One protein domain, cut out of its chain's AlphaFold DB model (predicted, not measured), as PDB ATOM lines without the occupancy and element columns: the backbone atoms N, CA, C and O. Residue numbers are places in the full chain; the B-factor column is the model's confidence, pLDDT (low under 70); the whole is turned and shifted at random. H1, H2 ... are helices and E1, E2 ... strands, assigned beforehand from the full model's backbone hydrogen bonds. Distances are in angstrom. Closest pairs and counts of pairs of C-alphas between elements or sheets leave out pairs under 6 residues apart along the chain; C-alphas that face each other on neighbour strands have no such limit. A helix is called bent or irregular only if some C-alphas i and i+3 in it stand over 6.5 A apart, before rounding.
ATOM      1  N   LYS A  11     -54.234   2.203 -52.807       87.31
ATOM      2  CA  LYS A  11     -54.446   0.983 -52.020       87.31
ATOM      3  C   LYS A  11     -53.352  -0.066 -52.223       87.31
ATOM      4  O   LYS A  11     -52.973  -0.723 -51.258       87.31
ATOM      5  N   TYR A  12     -52.855  -0.233 -53.453       84.50
ATOM      6  CA  TYR A  12     -51.976  -1.358 -53.797       84.50
ATOM      7  C   TYR A  12     -50.574  -0.944 -54.255       84.50
ATOM      8  O   TYR A  12     -49.599  -1.572 -53.848       84.50
ATOM      9  N   LEU A  13     -50.444   0.099 -55.080       80.19
ATOM     10  CA  LEU A  13     -49.159   0.478 -55.684       80.19
ATOM     11  C   LEU A  13     -48.383   1.496 -54.843       80.19
ATOM     12  O   LEU A  13     -47.153   1.472 -54.848       80.19
ATOM     13  N   PHE A  14     -49.073   2.346 -54.077       81.88
ATOM     14  CA  PHE A  14     -48.441   3.432 -53.326       81.88
ATOM     15  C   PHE A  14     -47.418   2.941 -52.300       81.88
ATOM     16  O   PHE A  14     -46.395   3.585 -52.081       81.88
ATOM     17  N   ARG A  15     -47.644   1.764 -51.702       77.31
ATOM     18  CA  ARG A  15     -46.671   1.153 -50.787       77.31
ATOM     19  C   ARG A  15     -45.343   0.860 -51.484       77.31
ATOM     20  O   ARG A  15     -44.306   1.083 -50.874       77.31
ATOM     21  N   PHE A  16     -45.371   0.388 -52.729       75.00
ATOM     22  CA  PHE A  16     -44.162   0.086 -53.496       75.00
ATOM     23  C   PHE A  16     -43.495   1.358 -54.002       75.00
ATOM     24  O   PHE A  16     -42.289   1.517 -53.843       75.00
ATOM     25  N   THR A  17     -44.279   2.310 -54.517       71.81
ATOM     26  CA  THR A  17     -43.714   3.594 -54.946       71.81
ATOM     27  C   THR A  17     -43.112   4.363 -53.779       71.81
ATOM     28  O   THR A  17     -42.128   5.045 -53.987       71.81
ATOM     29  N   ARG A  18     -43.627   4.221 -52.551       73.81
ATOM     30  CA  ARG A  18     -43.053   4.840 -51.344       73.81
ATOM     31  C   ARG A  18     -41.714   4.225 -50.908       73.81
ATOM     32  O   ARG A  18     -41.012   4.842 -50.117       73.81
ATOM     33  N   LEU A  19     -41.367   3.013 -51.352       67.38
ATOM     34  CA  LEU A  19     -40.061   2.414 -51.037       67.38
ATOM     35  C   LEU A  19     -38.946   3.044 -51.883       67.38
ATOM     36  O   LEU A  19     -37.865   3.323 -51.370       67.38
ATOM     37  N   GLU A  20     -39.246   3.311 -53.155       66.62
ATOM     38  CA  GLU A  20     -38.290   3.803 -54.158       66.62
ATOM     39  C   GLU A  20     -38.338   5.333 -54.322       66.62
ATOM     40  O   GLU A  20     -37.311   6.004 -54.419       66.62
ATOM     41  N   SER A  21     -39.540   5.907 -54.321       66.00
ATOM     42  CA  SER A  21     -39.814   7.343 -54.408       66.00
ATOM     43  C   SER A  21     -40.244   7.873 -53.037       66.00
ATOM     44  O   SER A  21     -40.936   7.189 -52.292       66.00
ATOM     45  N   LEU A  22     -39.884   9.119 -52.708       71.50
ATOM     46  CA  LEU A  22     -40.151   9.753 -51.401       71.50
ATOM     47  C   LEU A  22     -39.337   9.183 -50.225       71.50
ATOM     48  O   LEU A  22     -39.748   9.333 -49.076       71.50
ATOM     49  N   THR A  23     -38.195   8.544 -50.482       77.75
ATOM     50  CA  THR A  23     -37.234   8.167 -49.433       77.75
ATOM     51  C   THR A  23     -35.975   9.033 -49.529       77.75
ATOM     52  O   THR A  23     -36.061  10.253 -49.682       77.75
ATOM     53  N   SER A  24     -34.792   8.426 -49.436       80.69
ATOM     54  CA  SER A  24     -33.518   9.123 -49.570       80.69
ATOM     55  C   SER A  24     -33.112   9.196 -51.034       80.69
ATOM     56  O   SER A  24     -33.017   8.170 -51.699       80.69
ATOM     57  N   ARG A  25     -32.778  10.396 -51.517       80.56
ATOM     58  CA  ARG A  25     -32.295  10.587 -52.894       80.56
ATOM     59  C   ARG A  25     -30.997   9.829 -53.183       80.56
ATOM     60  O   ARG A  25     -30.775   9.390 -54.302       80.56
ATOM     61  N   HIS A  26     -30.125   9.732 -52.184       79.94
ATOM     62  CA  HIS A  26     -28.823   9.088 -52.313       79.94
ATOM     63  C   HIS A  26     -28.585   8.154 -51.130       79.94
ATOM     64  O   HIS A  26     -28.972   8.459 -49.998       79.94
ATOM     65  N   LEU A  27     -27.901   7.044 -51.384       85.38
ATOM     66  CA  LEU A  27     -27.191   6.316 -50.341       85.38
ATOM     67  C   LEU A  27     -25.850   7.022 -50.157       85.38
ATOM     68  O   LEU A  27     -25.117   7.216 -51.124       85.38
ATOM     69  N   LEU A  28     -25.566   7.484 -48.941       89.25
ATOM     70  CA  LEU A  28     -24.308   8.167 -48.656       89.25
ATOM     71  C   LEU A  28     -23.379   7.231 -47.905       89.25
ATOM     72  O   LEU A  28     -23.786   6.589 -46.940       89.25
ATOM     73  N   ILE A  29     -22.119   7.242 -48.306       92.56
ATOM     74  CA  ILE A  29     -21.017   6.706 -47.525       92.56
ATOM     75  C   ILE A  29     -20.130   7.869 -47.092       92.56
ATOM     76  O   ILE A  29     -19.905   8.813 -47.855       92.56
ATOM     77  N   ARG A  30     -19.655   7.832 -45.851       93.38
ATOM     78  CA  ARG A  30     -18.647   8.767 -45.354       93.38
ATOM     79  C   ARG A  30     -17.511   7.988 -44.725       93.38
ATOM     80  O   ARG A  30     -17.725   7.224 -43.792       93.38
ATOM     81  N   PHE A  31     -16.309   8.279 -45.188       93.69
ATOM     82  CA  PHE A  31     -15.068   7.772 -44.631       93.69
ATOM     83  C   PHE A  31     -14.501   8.799 -43.651       93.69
ATOM     84  O   PHE A  31     -14.448   9.992 -43.966       93.69
ATOM     85  N   ASN A  32     -14.131   8.365 -42.447       93.75
ATOM     86  CA  ASN A  32     -13.478   9.223 -41.465       93.75
ATOM     87  C   ASN A  32     -12.162   8.601 -41.015       93.75
ATOM     88  O   ASN A  32     -12.152   7.648 -40.236       93.75
ATOM     89  N   ARG A  33     -11.060   9.197 -41.482       91.88
ATOM     90  CA  ARG A  33      -9.703   8.740 -41.173       91.88
ATOM     91  C   ARG A  33      -9.366   8.836 -39.684       91.88
ATOM     92  O   ARG A  33      -8.699   7.959 -39.159       91.88
ATOM     93  N   ILE A  34      -9.850   9.875 -38.993       91.44
ATOM     94  CA  ILE A  34      -9.463  10.168 -37.601       91.44
ATOM     95  C   ILE A  34     -10.037   9.107 -36.667       91.44
ATOM     96  O   ILE A  34      -9.338   8.586 -35.808       91.44
ATOM     97  N   THR A  35     -11.310   8.765 -36.856       91.69
ATOM     98  CA  THR A  35     -11.977   7.738 -36.048       91.69
ATOM     99  C   THR A  35     -11.767   6.325 -36.596       91.69
ATOM    100  O   THR A  35     -12.269   5.392 -35.984       91.69
ATOM    101  N   ARG A  36     -11.113   6.162 -37.760       93.62
ATOM    102  CA  ARG A  36     -11.042   4.909 -38.545       93.62
ATOM    103  C   ARG A  36     -12.403   4.204 -38.672       93.62
ATOM    104  O   ARG A  36     -12.529   2.991 -38.528       93.62
ATOM    105  N   GLN A  37     -13.450   4.985 -38.943       95.00
ATOM    106  CA  GLN A  37     -14.824   4.491 -39.086       95.00
ATOM    107  C   GLN A  37     -15.421   4.892 -40.431       95.00
ATOM    108  O   GLN A  37     -15.127   5.963 -40.980       95.00
ATOM    109  N   VAL A  38     -16.321   4.044 -40.918       95.50
ATOM    110  CA  VAL A  38     -17.108   4.260 -42.124       95.50
ATOM    111  C   VAL A  38     -18.581   4.339 -41.754       95.50
ATOM    112  O   VAL A  38     -19.134   3.456 -41.102       95.50
ATOM    113  N   TYR A  39     -19.226   5.413 -42.188       94.94
ATOM    114  CA  TYR A  39     -20.637   5.656 -41.936       94.94
ATOM    115  C   TYR A  39     -21.437   5.374 -43.205       94.94
ATOM    116  O   TYR A  39     -21.165   5.961 -44.256       94.94
ATOM    117  N   LEU A  40     -22.462   4.533 -43.096       93.81
ATOM    118  CA  LEU A  40     -23.420   4.227 -44.155       93.81
ATOM    119  C   LEU A  40     -24.760   4.887 -43.845       93.81
ATOM    120  O   LEU A  40     -25.333   4.673 -42.779       93.81
ATOM    121  N   HIS A  41     -25.288   5.668 -44.783       91.69
ATOM    122  CA  HIS A  41     -26.602   6.285 -44.669       91.69
ATOM    123  C   HIS A  41     -27.611   5.520 -45.520       91.69
ATOM    124  O   HIS A  41     -27.660   5.693 -46.743       91.69
ATOM    125  N   ARG A  42     -28.470   4.731 -44.870       87.19
ATOM    126  CA  ARG A  42     -29.573   4.012 -45.522       87.19
ATOM    127  C   ARG A  42     -30.921   4.450 -44.941       87.19
ATOM    128  O   ARG A  42     -30.970   4.951 -43.815       87.19
ATOM    129  N   PRO A  43     -32.025   4.292 -45.692       83.69
ATOM    130  CA  PRO A  43     -33.362   4.481 -45.145       83.69
ATOM    131  C   PRO A  43     -33.603   3.572 -43.925       83.69
ATOM    132  O   PRO A  43     -33.045   2.473 -43.871       83.69
ATOM    133  N   PRO A  44     -34.469   3.964 -42.973       80.44
ATOM    134  CA  PRO A  44     -34.790   3.140 -41.802       80.44
ATOM    135  C   PRO A  44     -35.285   1.730 -42.158       80.44
ATOM    136  O   PRO A  44     -34.937   0.766 -41.487       80.44
ATOM    137  N   SER A  45     -36.019   1.590 -43.267       76.50
ATOM    138  CA  SER A  45     -36.484   0.298 -43.792       76.50
ATOM    139  C   SER A  45     -35.357  -0.649 -44.222       76.50
ATOM    140  O   SER A  45     -35.590  -1.843 -44.361       76.50
ATOM    141  N   CYS A  46     -34.149  -0.128 -44.444       75.19
ATOM    142  CA  CYS A  46     -32.973  -0.866 -44.907       75.19
ATOM    143  C   CYS A  46     -31.875  -0.932 -43.829       75.19
ATOM    144  O   CYS A  46     -30.690  -0.986 -44.156       75.19
ATOM    145  N   GLY A  47     -32.256  -0.868 -42.549       78.38
ATOM    146  CA  GLY A  47     -31.321  -0.932 -41.421       78.38
ATOM    147  C   GLY A  47     -30.723   0.414 -41.009       78.38
ATOM    148  O   GLY A  47     -29.798   0.443 -40.207       78.38
ATOM    149  N   GLY A  48     -31.234   1.526 -41.547       87.50
ATOM    150  CA  GLY A  48     -30.880   2.867 -41.089       87.50
ATOM    151  C   GLY A  48     -29.401   3.223 -41.254       87.50
ATOM    152  O   GLY A  48     -28.702   2.742 -42.153       87.50
ATOM    153  N   ILE A  49     -28.933   4.124 -40.392       92.00
ATOM    154  CA  ILE A  49     -27.537   4.551 -40.383       92.00
ATOM    155  C   ILE A  49     -26.698   3.489 -39.680       92.00
ATOM    156  O   ILE A  49     -26.985   3.159 -38.535       92.00
ATOM    157  N   ALA A  50     -25.655   3.003 -40.349       92.88
ATOM    158  CA  ALA A  50     -24.701   2.068 -39.767       92.88
ATOM    159  C   ALA A  50     -23.310   2.696 -39.659       92.88
ATOM    160  O   ALA A  50     -22.865   3.406 -40.563       92.88
ATOM    161  N   VAL A  51     -22.636   2.420 -38.551       95.31
ATOM    162  CA  VAL A  51     -21.258   2.799 -38.255       95.31
ATOM    163  C   VAL A  51     -20.439   1.521 -38.206       95.31
ATOM    164  O   VAL A  51     -20.668   0.668 -37.351       95.31
ATOM    165  N   LEU A  52     -19.512   1.375 -39.142       94.81
ATOM    166  CA  LEU A  52     -18.721   0.162 -39.315       94.81
ATOM    167  C   LEU A  52     -17.224   0.493 -39.229       94.81
ATOM    168  O   LEU A  52     -16.820   1.604 -39.592       94.81
ATOM    169  N   PRO A  53     -16.398  -0.433 -38.722       95.00
ATOM    170  CA  PRO A  53     -14.958  -0.227 -38.616       95.00
ATOM    171  C   PRO A  53     -14.314  -0.188 -40.006       95.00
ATOM    172  O   PRO A  53     -14.715  -0.925 -40.904       95.00
ATOM    173  N   TRP A  54     -13.318   0.675 -40.199       93.69
ATOM    174  CA  TRP A  54     -12.536   0.686 -41.439       93.69
ATOM    175  C   TRP A  54     -11.659  -0.562 -41.573       93.69
ATOM    176  O   TRP A  54     -11.485  -1.049 -42.679       93.69
ATOM    177  N   ASP A  55     -11.153  -1.106 -40.470       91.19
ATOM    178  CA  ASP A  55     -10.154  -2.179 -40.517       91.19
ATOM    179  C   ASP A  55     -10.718  -3.527 -41.023       91.19
ATOM    180  O   ASP A  55      -9.987  -4.297 -41.637       91.19
ATOM    181  N   ASP A  56     -12.027  -3.776 -40.871       89.62
ATOM    182  CA  ASP A  56     -12.693  -5.018 -41.323       89.62
ATOM    183  C   ASP A  56     -13.318  -4.903 -42.727       89.62
ATOM    184  O   ASP A  56     -14.176  -5.704 -43.132       89.62
ATOM    185  N   ILE A  57     -12.958  -3.856 -43.464       91.81
ATOM    186  CA  ILE A  57     -13.539  -3.566 -44.768       91.81
ATOM    187  C   ILE A  57     -12.968  -4.495 -45.845       91.81
ATOM    188  O   ILE A  57     -11.769  -4.748 -45.930       91.81
ATOM    189  N   HIS A  58     -13.846  -4.978 -46.710       92.00
ATOM    190  CA  HIS A  58     -13.511  -5.782 -47.876       92.00
ATOM    191  C   HIS A  58     -13.960  -5.036 -49.130       92.00
ATOM    192  O   HIS A  58     -14.966  -4.321 -49.109       92.00
ATOM    193  N   HIS A  59     -13.221  -5.195 -50.223       92.31
ATOM    194  CA  HIS A  59     -13.559  -4.596 -51.506       92.31
ATOM    195  C   HIS A  59     -13.557  -5.660 -52.597       92.31
ATOM    196  O   HIS A  59     -12.657  -6.494 -52.648       92.31
ATOM    197  N   ASP A  60     -14.544  -5.593 -53.484       90.62
ATOM    198  CA  ASP A  60     -14.662  -6.486 -54.628       90.62
ATOM    199  C   ASP A  60     -14.822  -5.662 -55.908       90.62
ATOM    200  O   ASP A  60     -15.605  -4.706 -55.985       90.62
ATOM    201  N   ALA A  61     -14.076  -6.053 -56.939       89.50
ATOM    202  CA  ALA A  61     -14.164  -5.455 -58.259       89.50
ATOM    203  C   ALA A  61     -14.993  -6.360 -59.176       89.50
ATOM    204  O   ALA A  61     -14.518  -7.372 -59.682       89.50
ATOM    205  N   VAL A  62     -16.259  -5.992 -59.368       87.62
ATOM    206  CA  VAL A  62     -17.186  -6.694 -60.258       87.62
ATOM    207  C   VAL A  62     -17.421  -5.835 -61.508       87.62
ATOM    208  O   VAL A  62     -18.025  -4.764 -61.404       87.62
ATOM    209  N   PRO A  63     -16.980  -6.280 -62.698       84.19
ATOM    210  CA  PRO A  63     -17.184  -5.535 -63.934       84.19
ATOM    211  C   PRO A  63     -18.662  -5.220 -64.200       84.19
ATOM    212  O   PRO A  63     -19.527  -6.092 -64.114       84.19
ATOM    213  N   GLY A  64     -18.946  -3.972 -64.569       82.50
ATOM    214  CA  GLY A  64     -20.288  -3.502 -64.926       82.50
ATOM    215  C   GLY A  64     -21.086  -2.900 -63.766       82.50
ATOM    216  O   GLY A  64     -22.161  -2.340 -63.998       82.50
ATOM    217  N   VAL A  65     -20.562  -2.948 -62.539       86.88
ATOM    218  CA  VAL A  65     -21.123  -2.244 -61.376       86.88
ATOM    219  C   VAL A  65     -20.115  -1.237 -60.814       86.88
ATOM    220  O   VAL A  65     -19.036  -1.032 -61.367       86.88
ATOM    221  N   ASN A  66     -20.504  -0.512 -59.767       90.62
ATOM    222  CA  ASN A  66     -19.588   0.354 -59.027       90.62
ATOM    223  C   ASN A  66     -18.693  -0.494 -58.104       90.62
ATOM    224  O   ASN A  66     -19.014  -1.657 -57.847       90.62
ATOM    225  N   LEU A  67     -17.615   0.087 -57.568       93.62
ATOM    226  CA  LEU A  67     -16.761  -0.579 -56.581       93.62
ATOM    227  C   LEU A  67     -17.606  -1.102 -55.413       93.62
ATOM    228  O   LEU A  67     -18.325  -0.337 -54.765       93.62
ATOM    229  N   VAL A  68     -17.533  -2.405 -55.152       93.38
ATOM    230  CA  VAL A  68     -18.269  -3.021 -54.049       93.38
ATOM    231  C   VAL A  68     -17.403  -2.933 -52.810       93.38
ATOM    232  O   VAL A  68     -16.266  -3.389 -52.811       93.38
ATOM    233  N   VAL A  69     -17.950  -2.347 -51.755       94.31
ATOM    234  CA  VAL A  69     -17.304  -2.249 -50.451       94.31
ATOM    235  C   VAL A  69     -18.226  -2.887 -49.428       94.31
ATOM    236  O   VAL A  69     -19.410  -2.545 -49.364       94.31
ATOM    237  N   GLY A  70     -17.710  -3.819 -48.637       93.25
ATOM    238  CA  GLY A  70     -18.529  -4.584 -47.714       93.25
ATOM    239  C   GLY A  70     -17.816  -5.041 -46.454       93.25
ATOM    240  O   GLY A  70     -16.599  -5.038 -46.348       93.25
ATOM    241  N   TRP A  71     -18.629  -5.442 -45.490       93.06
ATOM    242  CA  TRP A  71     -18.239  -6.044 -44.230       93.06
ATOM    243  C   TRP A  71     -18.929  -7.389 -44.160       93.06
ATOM    244  O   TRP A  71     -20.163  -7.456 -44.143       93.06
ATOM    245  N   TYR A  72     -18.134  -8.449 -44.141       89.69
ATOM    246  CA  TYR A  72     -18.624  -9.816 -44.199       89.69
ATOM    247  C   TYR A  72     -18.308 -10.543 -42.884       89.69
ATOM    248  O   TYR A  72     -17.207 -10.390 -42.343       89.69
ATOM    249  N   PRO A  73     -19.243 -11.340 -42.335       86.25
ATOM    250  CA  PRO A  73     -18.919 -12.287 -41.271       86.25
ATOM    251  C   PRO A  73     -17.823 -13.268 -41.733       86.25
ATOM    252  O   PRO A  73     -17.826 -13.648 -42.906       86.25
ATOM    253  N   PRO A  74     -16.906 -13.721 -40.857       79.75
ATOM    254  CA  PRO A  74     -16.865 -13.520 -39.403       79.75
ATOM    255  C   PRO A  74     -16.127 -12.249 -38.946       79.75
ATOM    256  O   PRO A  74     -16.049 -12.006 -37.749       79.75
ATOM    257  N   TYR A  75     -15.568 -11.470 -39.869       81.38
ATOM    258  CA  TYR A  75     -14.712 -10.325 -39.542       81.38
ATOM    259  C   TYR A  75     -15.517  -9.075 -39.174       81.38
ATOM    260  O   TYR A  75     -15.057  -8.236 -38.416       81.38
ATOM    261  N   SER A  76     -16.743  -8.956 -39.685       85.38
ATOM    262  CA  SER A  76     -17.635  -7.845 -39.352       85.38
ATOM    263  C   SER A  76     -18.179  -7.930 -37.917       85.38
ATOM    264  O   SER A  76     -18.533  -9.022 -37.469       85.38
ATOM    265  N   PRO A  77     -18.405  -6.786 -37.236       84.56
ATOM    266  CA  PRO A  77     -19.116  -6.753 -35.954       84.56
ATOM    267  C   PRO A  77     -20.581  -7.213 -36.046       84.56
ATOM    268  O   PRO A  77     -21.208  -7.492 -35.024       84.56
ATOM    269  N   LEU A  78     -21.156  -7.270 -37.252       89.19
ATOM    270  CA  LEU A  78     -22.540  -7.681 -37.471       89.19
ATOM    271  C   LEU A  78     -22.614  -9.130 -37.982       89.19
ATOM    272  O   LEU A  78     -21.820  -9.524 -38.835       89.19
ATOM    273  N   PRO A  79     -23.617  -9.922 -37.552       86.75
ATOM    274  CA  PRO A  79     -23.754 -11.334 -37.931       86.75
ATOM    275  C   PRO A  79     -24.292 -11.552 -39.362       86.75
ATOM    276  O   PRO A  79     -24.692 -12.657 -39.726       86.75
ATOM    277  N   PHE A  80     -24.343 -10.499 -40.177       87.81
ATOM    278  CA  PHE A  80     -24.833 -10.504 -41.553       87.81
ATOM    279  C   PHE A  80     -24.017  -9.516 -42.395       87.81
ATOM    280  O   PHE A  80     -23.505  -8.525 -41.861       87.81
ATOM    281  N   PRO A  81     -23.896  -9.752 -43.710       89.31
ATOM    282  CA  PRO A  81     -23.086  -8.906 -44.563       89.31
ATOM    283  C   PRO A  81     -23.721  -7.528 -44.737       89.31
ATOM    284  O   PRO A  81     -24.929  -7.394 -44.944       89.31
ATOM    285  N   ASN A  82     -22.889  -6.495 -44.696       91.31
ATOM    286  CA  ASN A  82     -23.270  -5.142 -45.083       91.31
ATOM    287  C   ASN A  82     -22.432  -4.752 -46.290       91.31
ATOM    288  O   ASN A  82     -21.218  -4.852 -46.229       91.31
ATOM    289  N   MET A  83     -23.060  -4.303 -47.371       90.62
ATOM    290  CA  MET A  83     -22.351  -3.911 -48.586       90.62
ATOM    291  C   MET A  83     -22.928  -2.628 -49.167       90.62
ATOM    292  O   MET A  83     -24.110  -2.314 -48.989       90.62
ATOM    293  N   VAL A  84     -22.083  -1.890 -49.871       92.00
ATOM    294  CA  VAL A  84     -22.430  -0.654 -50.558       92.00
ATOM    295  C   VAL A  84     -21.634  -0.541 -51.852       92.00
ATOM    296  O   VAL A  84     -20.508  -1.015 -51.964       92.00
ATOM    297  N   PHE A  85     -22.250   0.102 -52.835       92.00
ATOM    298  CA  PHE A  85     -21.657   0.399 -54.130       92.00
ATOM    299  C   PHE A  85     -21.111   1.830 -54.097       92.00
ATOM    300  O   PHE A  85     -21.862   2.773 -53.832       92.00
ATOM    301  N   VAL A  86     -19.811   1.988 -54.324       91.44
ATOM    302  CA  VAL A  86     -19.068   3.247 -54.188       91.44
ATOM    303  C   VAL A  86     -18.471   3.642 -55.534       91.44
ATOM    304  O   VAL A  86     -18.077   2.786 -56.312       91.44
ATOM    305  N   GLY A  87     -18.395   4.943 -55.810       87.62
ATOM    306  CA  GLY A  87     -17.709   5.447 -57.000       87.62
ATOM    307  C   GLY A  87     -18.529   5.315 -58.280       87.62
ATOM    308  O   GLY A  87     -19.767   5.311 -58.236       87.62
ATOM    309  N   LYS A  88     -17.858   5.283 -59.431       85.12
ATOM    310  CA  LYS A  88     -18.509   5.229 -60.746       85.12
ATOM    311  C   LYS A  88     -18.698   3.775 -61.182       85.12
ATOM    312  O   LYS A  88     -17.907   2.899 -60.857       85.12
ATOM    313  N   LYS A  89     -19.741   3.508 -61.972       85.12
ATOM    314  CA  LYS A  89     -19.848   2.233 -62.690       85.12
ATOM    315  C   LYS A  89     -18.683   2.109 -63.667       85.12
ATOM    316  O   LYS A  89     -18.506   2.993 -64.513       85.12
ATOM    317  N   SER A  90     -17.934   1.016 -63.578       82.94
ATOM    318  CA  SER A  90     -16.883   0.710 -64.546       82.94
ATOM    319  C   SER A  90     -16.927  -0.753 -64.966       82.94
ATOM    320  O   SER A  90     -17.325  -1.638 -64.214       82.94
ATOM    321  N   VAL A  91     -16.537  -0.999 -66.213       82.94
ATOM    322  CA  VAL A  91     -16.273  -2.348 -66.736       82.94
ATOM    323  C   VAL A  91     -14.806  -2.726 -66.499       82.94
ATOM    324  O   VAL A  91     -14.464  -3.903 -66.467       82.94
ATOM    325  N   SER A  92     -13.938  -1.729 -66.308       87.75
ATOM    326  CA  SER A  92     -12.512  -1.916 -66.075       87.75
ATOM    327  C   SER A  92     -12.252  -2.192 -64.598       87.75
ATOM    328  O   SER A  92     -12.459  -1.328 -63.746       87.75
ATOM    329  N   GLU A  93     -11.732  -3.380 -64.299       87.56
ATOM    330  CA  GLU A  93     -11.289  -3.742 -62.950       87.56
ATOM    331  C   GLU A  93     -10.177  -2.807 -62.447       87.56
ATOM    332  O   GLU A  93     -10.108  -2.497 -61.260       87.56
ATOM    333  N   PHE A  94      -9.331  -2.313 -63.356       90.44
ATOM    334  CA  PHE A  94      -8.273  -1.360 -63.027       90.44
ATOM    335  C   PHE A  94      -8.839  -0.053 -62.469       90.44
ATOM    336  O   PHE A  94      -8.355   0.424 -61.446       90.44
ATOM    337  N   ASP A  95      -9.889   0.496 -63.087       90.31
ATOM    338  CA  ASP A  95     -10.510   1.739 -62.614       90.31
ATOM    339  C   ASP A  95     -11.101   1.547 -61.215       90.31
ATOM    340  O   ASP A  95     -10.935   2.400 -60.348       90.31
ATOM    341  N   MET A  96     -11.742   0.400 -60.972       91.69
ATOM    342  CA  MET A  96     -12.322   0.067 -59.668       91.69
ATOM    343  C   MET A  96     -11.238  -0.090 -58.593       91.69
ATOM    344  O   MET A  96     -11.384   0.417 -57.482       91.69
ATOM    345  N   LYS A  97     -10.118  -0.743 -58.925       91.88
ATOM    346  CA  LYS A  97      -8.955  -0.846 -58.030       91.88
ATOM    347  C   LYS A  97      -8.311   0.512 -57.770       91.88
ATOM    348  O   LYS A  97      -7.896   0.775 -56.647       91.88
ATOM    349  N   ALA A  98      -8.259   1.389 -58.770       92.50
ATOM    350  CA  ALA A  98      -7.771   2.753 -58.599       92.50
ATOM    351  C   ALA A  98      -8.695   3.578 -57.685       92.50
ATOM    352  O   ALA A  98      -8.204   4.319 -56.834       92.50
ATOM    353  N   GLU A  99     -10.020   3.419 -57.807       92.25
ATOM    354  CA  GLU A  99     -10.991   4.013 -56.876       92.25
ATOM    355  C   GLU A  99     -10.797   3.486 -55.445       92.25
ATOM    356  O   GLU A  99     -10.825   4.269 -54.494       92.25
ATOM    357  N   TRP A 100     -10.545   2.184 -55.282       94.12
ATOM    358  CA  TRP A 100     -10.234   1.598 -53.979       94.12
ATOM    359  C   TRP A 100      -8.941   2.164 -53.385       94.12
ATOM    360  O   TRP A 100      -8.941   2.635 -52.249       94.12
ATOM    361  N   GLU A 101      -7.854   2.179 -54.158       93.19
ATOM    362  CA  GLU A 101      -6.566   2.721 -53.716       93.19
ATOM    363  C   GLU A 101      -6.669   4.197 -53.337       93.19
ATOM    364  O   GLU A 101      -6.077   4.621 -52.346       93.19
ATOM    365  N   TYR A 102      -7.473   4.980 -54.058       93.62
ATOM    366  CA  TYR A 102      -7.765   6.356 -53.672       93.62
ATOM    367  C   TYR A 102      -8.390   6.429 -52.266       93.62
ATOM    368  O   TYR A 102      -7.949   7.217 -51.427       93.62
ATOM    369  N   ILE A 103      -9.394   5.596 -51.973       93.94
ATOM    370  CA  ILE A 103     -10.035   5.564 -50.648       93.94
ATOM    371  C   ILE A 103      -9.040   5.083 -49.582       93.94
ATOM    372  O   ILE A 103      -8.957   5.693 -48.514       93.94
ATOM    373  N   ARG A 104      -8.256   4.038 -49.874       94.62
ATOM    374  CA  ARG A 104      -7.248   3.483 -48.961       94.62
ATOM    375  C   ARG A 104      -6.195   4.525 -48.585       94.62
ATOM    376  O   ARG A 104      -5.974   4.762 -47.402       94.62
ATOM    377  N   ARG A 105      -5.614   5.221 -49.567       93.94
ATOM    378  CA  ARG A 105      -4.631   6.298 -49.333       93.94
ATOM    379  C   ARG A 105      -5.213   7.443 -48.510       93.94
ATOM    380  O   ARG A 105      -4.565   7.937 -47.592       93.94
ATOM    381  N   TYR A 106      -6.459   7.832 -48.783       93.88
ATOM    382  CA  TYR A 106      -7.144   8.839 -47.973       93.88
ATOM    383  C   TYR A 106      -7.286   8.403 -46.502       93.88
ATOM    384  O   TYR A 106      -7.118   9.221 -45.594       93.88
ATOM    385  N   MET A 107      -7.597   7.130 -46.257       94.19
ATOM    386  CA  MET A 107      -7.809   6.607 -44.907       94.19
ATOM    387  C   MET A 107      -6.509   6.339 -44.143       94.19
ATOM    388  O   MET A 107      -6.453   6.648 -42.952       94.19
ATOM    389  N   ASP A 108      -5.480   5.815 -44.809       92.06
ATOM    390  CA  ASP A 108      -4.264   5.318 -44.153       92.06
ATOM    391  C   ASP A 108      -3.051   6.259 -44.276       92.06
ATOM    392  O   ASP A 108      -2.251   6.330 -43.348       92.06
ATOM    393  N   GLU A 109      -2.900   7.011 -45.373       86.56
ATOM    394  CA  GLU A 109      -1.636   7.702 -45.713       86.56
ATOM    395  C   GLU A 109      -1.639   9.219 -45.440       86.56
ATOM    396  O   GLU A 109      -0.618   9.874 -45.623       86.56
ATOM    397  N   GLY A 110      -2.750   9.799 -44.967       80.31
ATOM    398  CA  GLY A 110      -2.768  11.205 -44.521       80.31
ATOM    399  C   GLY A 110      -3.962  12.052 -44.964       80.31
ATOM    400  O   GLY A 110      -3.975  13.261 -44.744       80.31
ATOM    401  N   GLY A 111      -5.013  11.464 -45.538       85.12
ATOM    402  CA  GLY A 111      -6.198  12.220 -45.946       85.12
ATOM    403  C   GLY A 111      -5.999  12.958 -47.264       85.12
ATOM    404  O   GLY A 111      -5.571  12.362 -48.243       85.12
ATOM    405  N   LEU A 112      -6.365  14.242 -47.305       82.56
ATOM    406  CA  LEU A 112      -6.353  15.052 -48.534       82.56
ATOM    407  C   LEU A 112      -4.946  15.401 -49.031       82.56
ATOM    408  O   LEU A 112      -4.814  15.791 -50.181       82.56
ATOM    409  N   ASP A 113      -3.916  15.240 -48.202       85.69
ATOM    410  CA  ASP A 113      -2.534  15.471 -48.630       85.69
ATOM    411  C   ASP A 113      -1.992  14.281 -49.443       85.69
ATOM    412  O   ASP A 113      -1.119  14.446 -50.291       85.69
ATOM    413  N   ALA A 114      -2.546  13.081 -49.226       85.94
ATOM    414  CA  ALA A 114      -2.143  11.845 -49.900       85.94
ATOM    415  C   ALA A 114      -2.903  11.583 -51.214       85.94
ATOM    416  O   ALA A 114      -2.517  10.713 -51.999       85.94
ATOM    417  N   VAL A 115      -4.006  12.300 -51.459       89.94
ATOM    418  CA  VAL A 115      -4.883  12.074 -52.615       89.94
ATOM    419  C   VAL A 115      -5.266  13.376 -53.299       89.94
ATOM    420  O   VAL A 115      -5.353  14.429 -52.677       89.94
ATOM    421  N   SER A 116      -5.547  13.309 -54.598       87.31
ATOM    422  CA  SER A 116      -6.075  14.464 -55.319       87.31
ATOM    423  C   SER A 116      -7.447  14.872 -54.765       87.31
ATOM    424  O   SER A 116      -8.234  14.011 -54.383       87.31
ATOM    425  N   PRO A 117      -7.779  16.172 -54.710       85.81
ATOM    426  CA  PRO A 117      -9.058  16.609 -54.170       85.81
ATOM    427  C   PRO A 117     -10.227  16.036 -54.993       85.81
ATOM    428  O   PRO A 117     -10.220  16.122 -56.227       85.81
ATOM    429  N   PRO A 118     -11.258  15.469 -54.335       84.06
ATOM    430  CA  PRO A 118     -12.366  14.843 -55.036       84.06
ATOM    431  C   PRO A 118     -13.248  15.893 -55.711       84.06
ATOM    432  O   PRO A 118     -13.418  17.016 -55.228       84.06
ATOM    433  N   ARG A 119     -13.898  15.500 -56.809       82.19
ATOM    434  CA  ARG A 119     -14.914  16.343 -57.447       82.19
ATOM    435  C   ARG A 119     -16.138  16.447 -56.542       82.19
ATOM    436  O   ARG A 119     -16.756  15.443 -56.192       82.19
ATOM    437  N   LEU A 120     -16.516  17.673 -56.202       81.00
ATOM    438  CA  LEU A 120     -17.712  17.937 -55.415       81.00
ATOM    439  C   LEU A 120     -18.943  17.870 -56.321       81.00
ATOM    440  O   LEU A 120     -19.072  18.629 -57.279       81.00
ATOM    441  N   SER A 121     -19.858  16.952 -56.009       74.06
ATOM    442  CA  SER A 121     -21.148  16.880 -56.694       74.06
ATOM    443  C   SER A 121     -22.088  17.974 -56.191       74.06
ATOM    444  O   SER A 121     -22.152  18.263 -54.990       74.06
ATOM    445  N   SER A 122     -22.853  18.568 -57.109       75.94
ATOM    446  CA  SER A 122     -23.865  19.560 -56.765       75.94
ATOM    447  C   SER A 122     -24.936  18.949 -55.865       75.94
ATOM    448  O   SER A 122     -25.455  17.864 -56.116       75.94
ATOM    449  N   HIS A 123     -25.341  19.685 -54.838       72.75
ATOM    450  CA  HIS A 123     -26.409  19.252 -53.936       72.75
ATOM    451  C   HIS A 123     -27.819  19.382 -54.520       72.75
ATOM    452  O   HIS A 123     -28.778  18.840 -53.959       72.75
ATOM    453  N   LEU A 124     -27.944  20.125 -55.616       79.31
ATOM    454  CA  LEU A 124     -29.202  20.334 -56.303       79.31
ATOM    455  C   LEU A 124     -29.509  19.125 -57.198       79.31
ATOM    456  O   LEU A 124     -28.606  18.611 -57.856       79.31
ATOM    457  N   ARG A 178     -29.275  13.635 -44.454       87.38
ATOM    458  CA  ARG A 178     -28.434  14.463 -43.580       87.38
ATOM    459  C   ARG A 178     -27.902  13.606 -42.445       87.38
ATOM    460  O   ARG A 178     -28.657  12.904 -41.785       87.38
ATOM    461  N   TRP A 179     -26.606  13.725 -42.187       91.12
ATOM    462  CA  TRP A 179     -25.978  13.043 -41.068       91.12
ATOM    463  C   TRP A 179     -26.441  13.621 -39.717       91.12
ATOM    464  O   TRP A 179     -26.501  14.850 -39.570       91.12
ATOM    465  N   PRO A 180     -26.699  12.768 -38.709       92.19
ATOM    466  CA  PRO A 180     -26.873  13.179 -37.320       92.19
ATOM    467  C   PRO A 180     -25.695  14.019 -36.818       92.19
ATOM    468  O   PRO A 180     -24.570  13.897 -37.307       92.19
ATOM    469  N   LYS A 181     -25.942  14.876 -35.819       92.44
ATOM    470  CA  LYS A 181     -24.925  15.788 -35.263       92.44
ATOM    471  C   LYS A 181     -23.664  15.044 -34.801       92.44
ATOM    472  O   LYS A 181     -22.575  15.471 -35.162       92.44
ATOM    473  N   ILE A 182     -23.828  13.905 -34.126       92.44
ATOM    474  CA  ILE A 182     -22.716  13.071 -33.646       92.44
ATOM    475  C   ILE A 182     -21.799  12.602 -34.784       92.44
ATOM    476  O   ILE A 182     -20.587  12.704 -34.671       92.44
ATOM    477  N   ILE A 183     -22.362  12.193 -35.928       92.81
ATOM    478  CA  ILE A 183     -21.565  11.782 -37.090       92.81
ATOM    479  C   ILE A 183     -20.945  13.004 -37.761       92.81
ATOM    480  O   ILE A 183     -19.771  12.969 -38.111       92.81
ATOM    481  N   ARG A 184     -21.687  14.108 -37.940       92.06
ATOM    482  CA  ARG A 184     -21.147  15.345 -38.546       92.06
ATOM    483  C   ARG A 184     -19.900  15.842 -37.823       92.06
ATOM    484  O   ARG A 184     -18.922  16.162 -38.490       92.06
ATOM    485  N   GLU A 185     -19.945  15.837 -36.497       92.75
ATOM    486  CA  GLU A 185     -18.876  16.318 -35.620       92.75
ATOM    487  C   GLU A 185     -17.804  15.258 -35.313       92.75
ATOM    488  O   GLU A 185     -16.805  15.578 -34.672       92.75
ATOM    489  N   ALA A 186     -17.975  14.017 -35.780       91.25
ATOM    490  CA  ALA A 186     -17.012  12.947 -35.549       91.25
ATOM    491  C   ALA A 186     -15.630  13.299 -36.123       91.25
ATOM    492  O   ALA A 186     -15.509  13.684 -37.290       91.25
ATOM    493  N   GLY A 187     -14.588  13.120 -35.309       86.50
ATOM    494  CA  GLY A 187     -13.201  13.454 -35.650       86.50
ATOM    495  C   GLY A 187     -12.791  14.901 -35.347       86.50
ATOM    496  O   GLY A 187     -11.627  15.237 -35.540       86.50
ATOM    497  N   LEU A 188     -13.697  15.759 -34.861       90.94
ATOM    498  CA  LEU A 188     -13.317  17.078 -34.341       90.94
ATOM    499  C   LEU A 188     -12.713  16.964 -32.925       90.94
ATOM    500  O   LEU A 188     -13.143  16.104 -32.150       90.94
ATOM    501  N   PRO A 189     -11.771  17.851 -32.544       88.50
ATOM    502  CA  PRO A 189     -11.179  17.850 -31.207       88.50
ATOM    503  C   PRO A 189     -12.244  17.962 -30.105       88.50
ATOM    504  O   PRO A 189     -13.112  18.833 -30.155       88.50
ATOM    505  N   GLY A 190     -12.188  17.072 -29.109       86.81
ATOM    506  CA  GLY A 190     -13.096  17.082 -27.953       86.81
ATOM    507  C   GLY A 190     -14.529  16.605 -28.228       86.81
ATOM    508  O   GLY A 190     -15.388  16.730 -27.355       86.81
ATOM    509  N   LYS A 191     -14.822  16.072 -29.421       91.94
ATOM    510  CA  LYS A 191     -16.135  15.500 -29.756       91.94
ATOM    511  C   LYS A 191     -16.149  13.981 -29.572       91.94
ATOM    512  O   LYS A 191     -15.126  13.339 -29.803       91.94
ATOM    513  N   PRO A 192     -17.293  13.392 -29.174       90.25
ATOM    514  CA  PRO A 192     -17.390  11.952 -28.983       90.25
ATOM    515  C   PRO A 192     -17.321  11.213 -30.322       90.25
ATOM    516  O   PRO A 192     -17.915  11.637 -31.318       90.25
ATOM    517  N   THR A 193     -16.634  10.075 -30.324       91.25
ATOM    518  CA  THR A 193     -16.640   9.133 -31.443       91.25
ATOM    519  C   THR A 193     -17.977   8.385 -31.466       91.25
ATOM    520  O   THR A 193     -18.390   7.875 -30.422       91.25
ATOM    521  N   PRO A 194     -18.679   8.309 -32.613       93.50
ATOM    522  CA  PRO A 194     -19.892   7.508 -32.722       93.50
ATOM    523  C   PRO A 194     -19.614   6.034 -32.375       93.50
ATOM    524  O   PRO A 194     -18.598   5.491 -32.821       93.50
ATOM    525  N   PRO A 195     -20.491   5.369 -31.602       93.50
ATOM    526  CA  PRO A 195     -20.340   3.945 -31.328       93.50
ATOM    527  C   PRO A 195     -20.500   3.135 -32.620       93.50
ATOM    528  O   PRO A 195     -21.233   3.536 -33.529       93.50
ATOM    529  N   LEU A 196     -19.805   1.997 -32.697       93.25
ATOM    530  CA  LEU A 196     -20.008   1.034 -33.777       93.25
ATOM    531  C   LEU A 196     -21.426   0.468 -33.701       93.25
ATOM    532  O   LEU A 196     -21.954   0.255 -32.611       93.25
ATOM    533  N   THR A 197     -22.021   0.212 -34.861       92.69
ATOM    534  CA  THR A 197     -23.355  -0.378 -34.929       92.69
ATOM    535  C   THR A 197     -23.304  -1.829 -34.492       92.69
ATOM    536  O   THR A 197     -22.526  -2.628 -35.016       92.69
ATOM    537  N   THR A 198     -24.182  -2.165 -33.559       91.19
ATOM    538  CA  THR A 198     -24.339  -3.512 -33.019       91.19
ATOM    539  C   THR A 198     -25.693  -4.085 -33.412       91.19
ATOM    540  O   THR A 198     -26.561  -3.403 -33.961       91.19
ATOM    541  N   ILE A 199     -25.894  -5.373 -33.141       89.00
ATOM    542  CA  ILE A 199     -27.183  -6.020 -33.392       89.00
ATOM    543  C   ILE A 199     -28.312  -5.430 -32.528       89.00
ATOM    544  O   ILE A 199     -29.472  -5.469 -32.933       89.00
ATOM    545  N   ASP A 200     -27.982  -4.861 -31.368       89.19
ATOM    546  CA  ASP A 200     -28.958  -4.315 -30.423       89.19
ATOM    547  C   ASP A 200     -29.535  -2.962 -30.872       89.19
ATOM    548  O   ASP A 200     -30.585  -2.555 -30.380       89.19
ATOM    549  N   ASP A 201     -28.924  -2.312 -31.869       89.75
ATOM    550  CA  ASP A 201     -29.457  -1.089 -32.486       89.75
ATOM    551  C   ASP A 201     -30.694  -1.355 -33.370       89.75
ATOM    552  O   ASP A 201     -31.396  -0.424 -33.777       89.75
ATOM    553  N   TYR A 202     -30.972  -2.623 -33.696       88.75
ATOM    554  CA  TYR A 202     -32.104  -3.018 -34.533       88.75
ATOM    555  C   TYR A 202     -33.365  -3.283 -33.694       88.75
ATOM    556  O   TYR A 202     -33.272  -3.806 -32.581       88.75
ATOM    557  N   PRO A 203     -34.575  -3.019 -34.236       90.56
ATOM    558  CA  PRO A 203     -35.827  -3.380 -33.574       90.56
ATOM    559  C   PRO A 203     -35.858  -4.867 -33.183       90.56
ATOM    560  O   PRO A 203     -35.349  -5.698 -33.941       90.56
ATOM    561  N   PRO A 204     -36.489  -5.237 -32.053       91.00
ATOM    562  CA  PRO A 204     -36.391  -6.584 -31.486       91.00
ATOM    563  C   PRO A 204     -36.867  -7.680 -32.449       91.00
ATOM    564  O   PRO A 204     -36.247  -8.739 -32.531       91.00
ATOM    565  N   GLU A 205     -37.917  -7.406 -33.227       90.56
ATOM    566  CA  GLU A 205     -38.429  -8.312 -34.263       90.56
ATOM    567  C   GLU A 205     -37.410  -8.548 -35.395       90.56
ATOM    568  O   GLU A 205     -37.182  -9.683 -35.813       90.56
ATOM    569  N   VAL A 206     -36.739  -7.485 -35.849       87.31
ATOM    570  CA  VAL A 206     -35.744  -7.538 -36.928       87.31
ATOM    571  C   VAL A 206     -34.486  -8.235 -36.429       87.31
ATOM    572  O   VAL A 206     -33.951  -9.105 -37.108       87.31
ATOM    573  N   ARG A 207     -34.049  -7.902 -35.215       90.31
ATOM    574  CA  ARG A 207     -32.928  -8.541 -34.525       90.31
ATOM    575  C   ARG A 207     -33.121 -10.051 -34.412       90.31
ATOM    576  O   ARG A 207     -32.213 -10.794 -34.779       90.31
ATOM    577  N   ALA A 208     -34.293 -10.510 -33.969       89.44
ATOM    578  CA  ALA A 208     -34.598 -11.938 -33.883       89.44
ATOM    579  C   ALA A 208     -34.496 -12.625 -35.256       89.44
ATOM    580  O   ALA A 208     -33.809 -13.638 -35.387       89.44
ATOM    581  N   ALA A 209     -35.092 -12.027 -36.293       88.19
ATOM    582  CA  ALA A 209     -35.038 -12.562 -37.652       88.19
ATOM    583  C   ALA A 209     -33.611 -12.577 -38.238       88.19
ATOM    584  O   ALA A 209     -33.227 -13.527 -38.926       88.19
ATOM    585  N   LEU A 210     -32.803 -11.547 -37.974       88.19
ATOM    586  CA  LEU A 210     -31.407 -11.480 -38.419       88.19
ATOM    587  C   LEU A 210     -30.557 -12.562 -37.748       88.19
ATOM    588  O   LEU A 210     -29.789 -13.237 -38.433       88.19
ATOM    589  N   LEU A 211     -30.729 -12.761 -36.439       88.38
ATOM    590  CA  LEU A 211     -30.017 -13.789 -35.679       88.38
ATOM    591  C   LEU A 211     -30.417 -15.204 -36.110       88.38
ATOM    592  O   LEU A 211     -29.542 -16.045 -36.307       88.38
ATOM    593  N   GLU A 212     -31.707 -15.454 -36.347       89.06
ATOM    594  CA  GLU A 212     -32.183 -16.741 -36.868       89.06
ATOM    595  C   GLU A 212     -31.506 -17.089 -38.202       89.06
ATOM    596  O   GLU A 212     -31.128 -18.236 -38.435       89.06
ATOM    597  N   ASN A 213     -31.280 -16.092 -39.063       86.75
ATOM    598  CA  ASN A 213     -30.668 -16.270 -40.380       86.75
ATOM    599  C   ASN A 213     -29.137 -16.119 -40.400       86.75
ATOM    600  O   ASN A 213     -28.537 -16.336 -41.454       86.75
ATOM    601  N   ALA A 214     -28.488 -15.804 -39.275       84.19
ATOM    602  CA  ALA A 214     -27.041 -15.571 -39.204       84.19
ATOM    603  C   ALA A 214     -26.221 -16.761 -39.743       84.19
ATOM    604  O   ALA A 214     -25.227 -16.591 -40.448       84.19
ATOM    605  N   HIS A 215     -26.707 -17.983 -39.509       81.06
ATOM    606  CA  HIS A 215     -26.093 -19.224 -39.988       81.06
ATOM    607  C   HIS A 215     -25.991 -19.344 -41.521       81.06
ATOM    608  O   HIS A 215     -25.298 -20.238 -42.008       81.06
ATOM    609  N   ARG A 216     -26.714 -18.514 -42.287       81.31
ATOM    610  CA  ARG A 216     -26.654 -18.495 -43.759       81.31
ATOM    611  C   ARG A 216     -25.446 -17.731 -44.288       81.31
ATOM    612  O   ARG A 216     -25.053 -17.956 -45.427       81.31
ATOM    613  N   TRP A 217     -24.894 -16.832 -43.480       76.56
ATOM    614  CA  TRP A 217     -23.838 -15.908 -43.888       76.56
ATOM    615  C   TRP A 217     -22.442 -16.376 -43.486       76.56
ATOM    616  O   TRP A 217     -21.459 -15.913 -44.049       76.56
TER     617      TRP A 217
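Overview. This is residues 11 to 124 and 178 to 217 of the 242 residues of an uncharacterized protein of Achromobacter spanius (UniProt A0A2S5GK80). Two small three-stranded sheets, E1 E2 E3 and E4 E5 E6, make the core, loosely and only partly face to face with their strands crossed; the long helix H2 packs on one face of E4 E5 E6 and reaches the end of E1. Residues 11 to 18 of H1 stick out as an arm, H4 lies away from both sheets beyond a long link, and the short H3 grazes E1 E2 E3. The printed part has 154 residues, with four named helices and six named strands in the order H1 E1 E2 E3 E4 E5 E6 H2 H3 H4; both sheets are antiparallel, in the orders E1 - E2 - E3 and E4 - E5 - E6. The class is mixed, helices and strands, with 71 residues, under half, in named elements. The whole is compact, with a radius of gyration of the C-alphas of 16.9 A, and its C-alphas span 50 by 38 by 36 A.

Arrangement. Begin with H1, residues 11 to 20, which is not on either sheet and touches no helix. Next find E1, residues 28 to 32, E2, residues 37 to 41, and E3, residues 49 to 53: they form a meander, each strand the antiparallel neighbour of the one before. In the hairpin of E1 and E2, at 166 degrees, look at N 39 and O 30, 2.8 A apart and within hydrogen-bond range; in that of E2 and E3, at 159 degrees, look at N 38 and O 52, 2.8 A. A second meander follows in E4, residues 58 to 60, E5, residues 67 to 71, and E6, residues 82 to 86. E4 and E5 form a hairpin at 148 degrees, with N 58 and O 70 2.8 A apart, and E5 and E6 one at 159 degrees, with N 84 and O 69 2.8 A apart. Between the sheets, the closest C-alphas of E1 and E6 are those of Ile 29 and Val 86, 7.8 A; those of E3 and E5 are Leu 52 and Trp 71, 7.9 A. E2 and E6 are apart, but only just, at 8.1 A. H2, residues 93 to 108, is on one face of the sheet E4 E5 E6, two layers, at a height over the sheet of 9.7 A. It lies over E5 and runs slantwise to the strands, at 33 degrees to E5 on the local plane, which is fitted to just 6 C-alphas; its closest C-alphas to E5 are those of Met 96 and Leu 67, 5.4 A. H2 is also on the sheet E1 E2 E3, where the C-alphas of Met 107 and Asn 32 are 7.1 A apart. H3, residues 181 to 184, only grazes E1 E2 E3, with residues 183 to 184. H4, residues 204 to 216, is not on either sheet. Every O i to N i+4 pair is within hydrogen-bond range in H2; in H4 7 of 9 are, in H1 2 of 6, beside 4 of 7 O i to N i+3 pairs, and H3 is too short for such a pair.

Along the chain. Find C-alpha 11 at (-54.446, 0.983, -52.020); from there H1 runs 16.5 A, irregular but only just, with C-alphas 11 and 14 6.6 A apart. E1, E2 and E3 measure 13.0, 13.2 and 13.6 A; E4, E5 and E6 measure 6.9, 13.6 and 13.1 A. Find C-alpha 93 at (-11.289, -3.742, -62.950), where H2 begins its 22.0 A. H3 measures 5.0 A. H4, 19.7 A, ends at C-alpha 216, (-26.654, -18.495, -43.759), and is irregular: C-alphas 212 and 215 are 7.3 A apart.

Size, cuts and confidence. The two C-alphas farthest apart are those of Lys 11 and Asp 113, 54.0 A. Residues 125 to 177 are not printed, and C-alphas 124 and 178 are 14.0 A apart across the cut. Residues 119 to 124 stand free. The link from H3 to H4, 19 residues, is long. The mean pLDDT of the printed part is 87.5, and residues 19 to 21 are under 70.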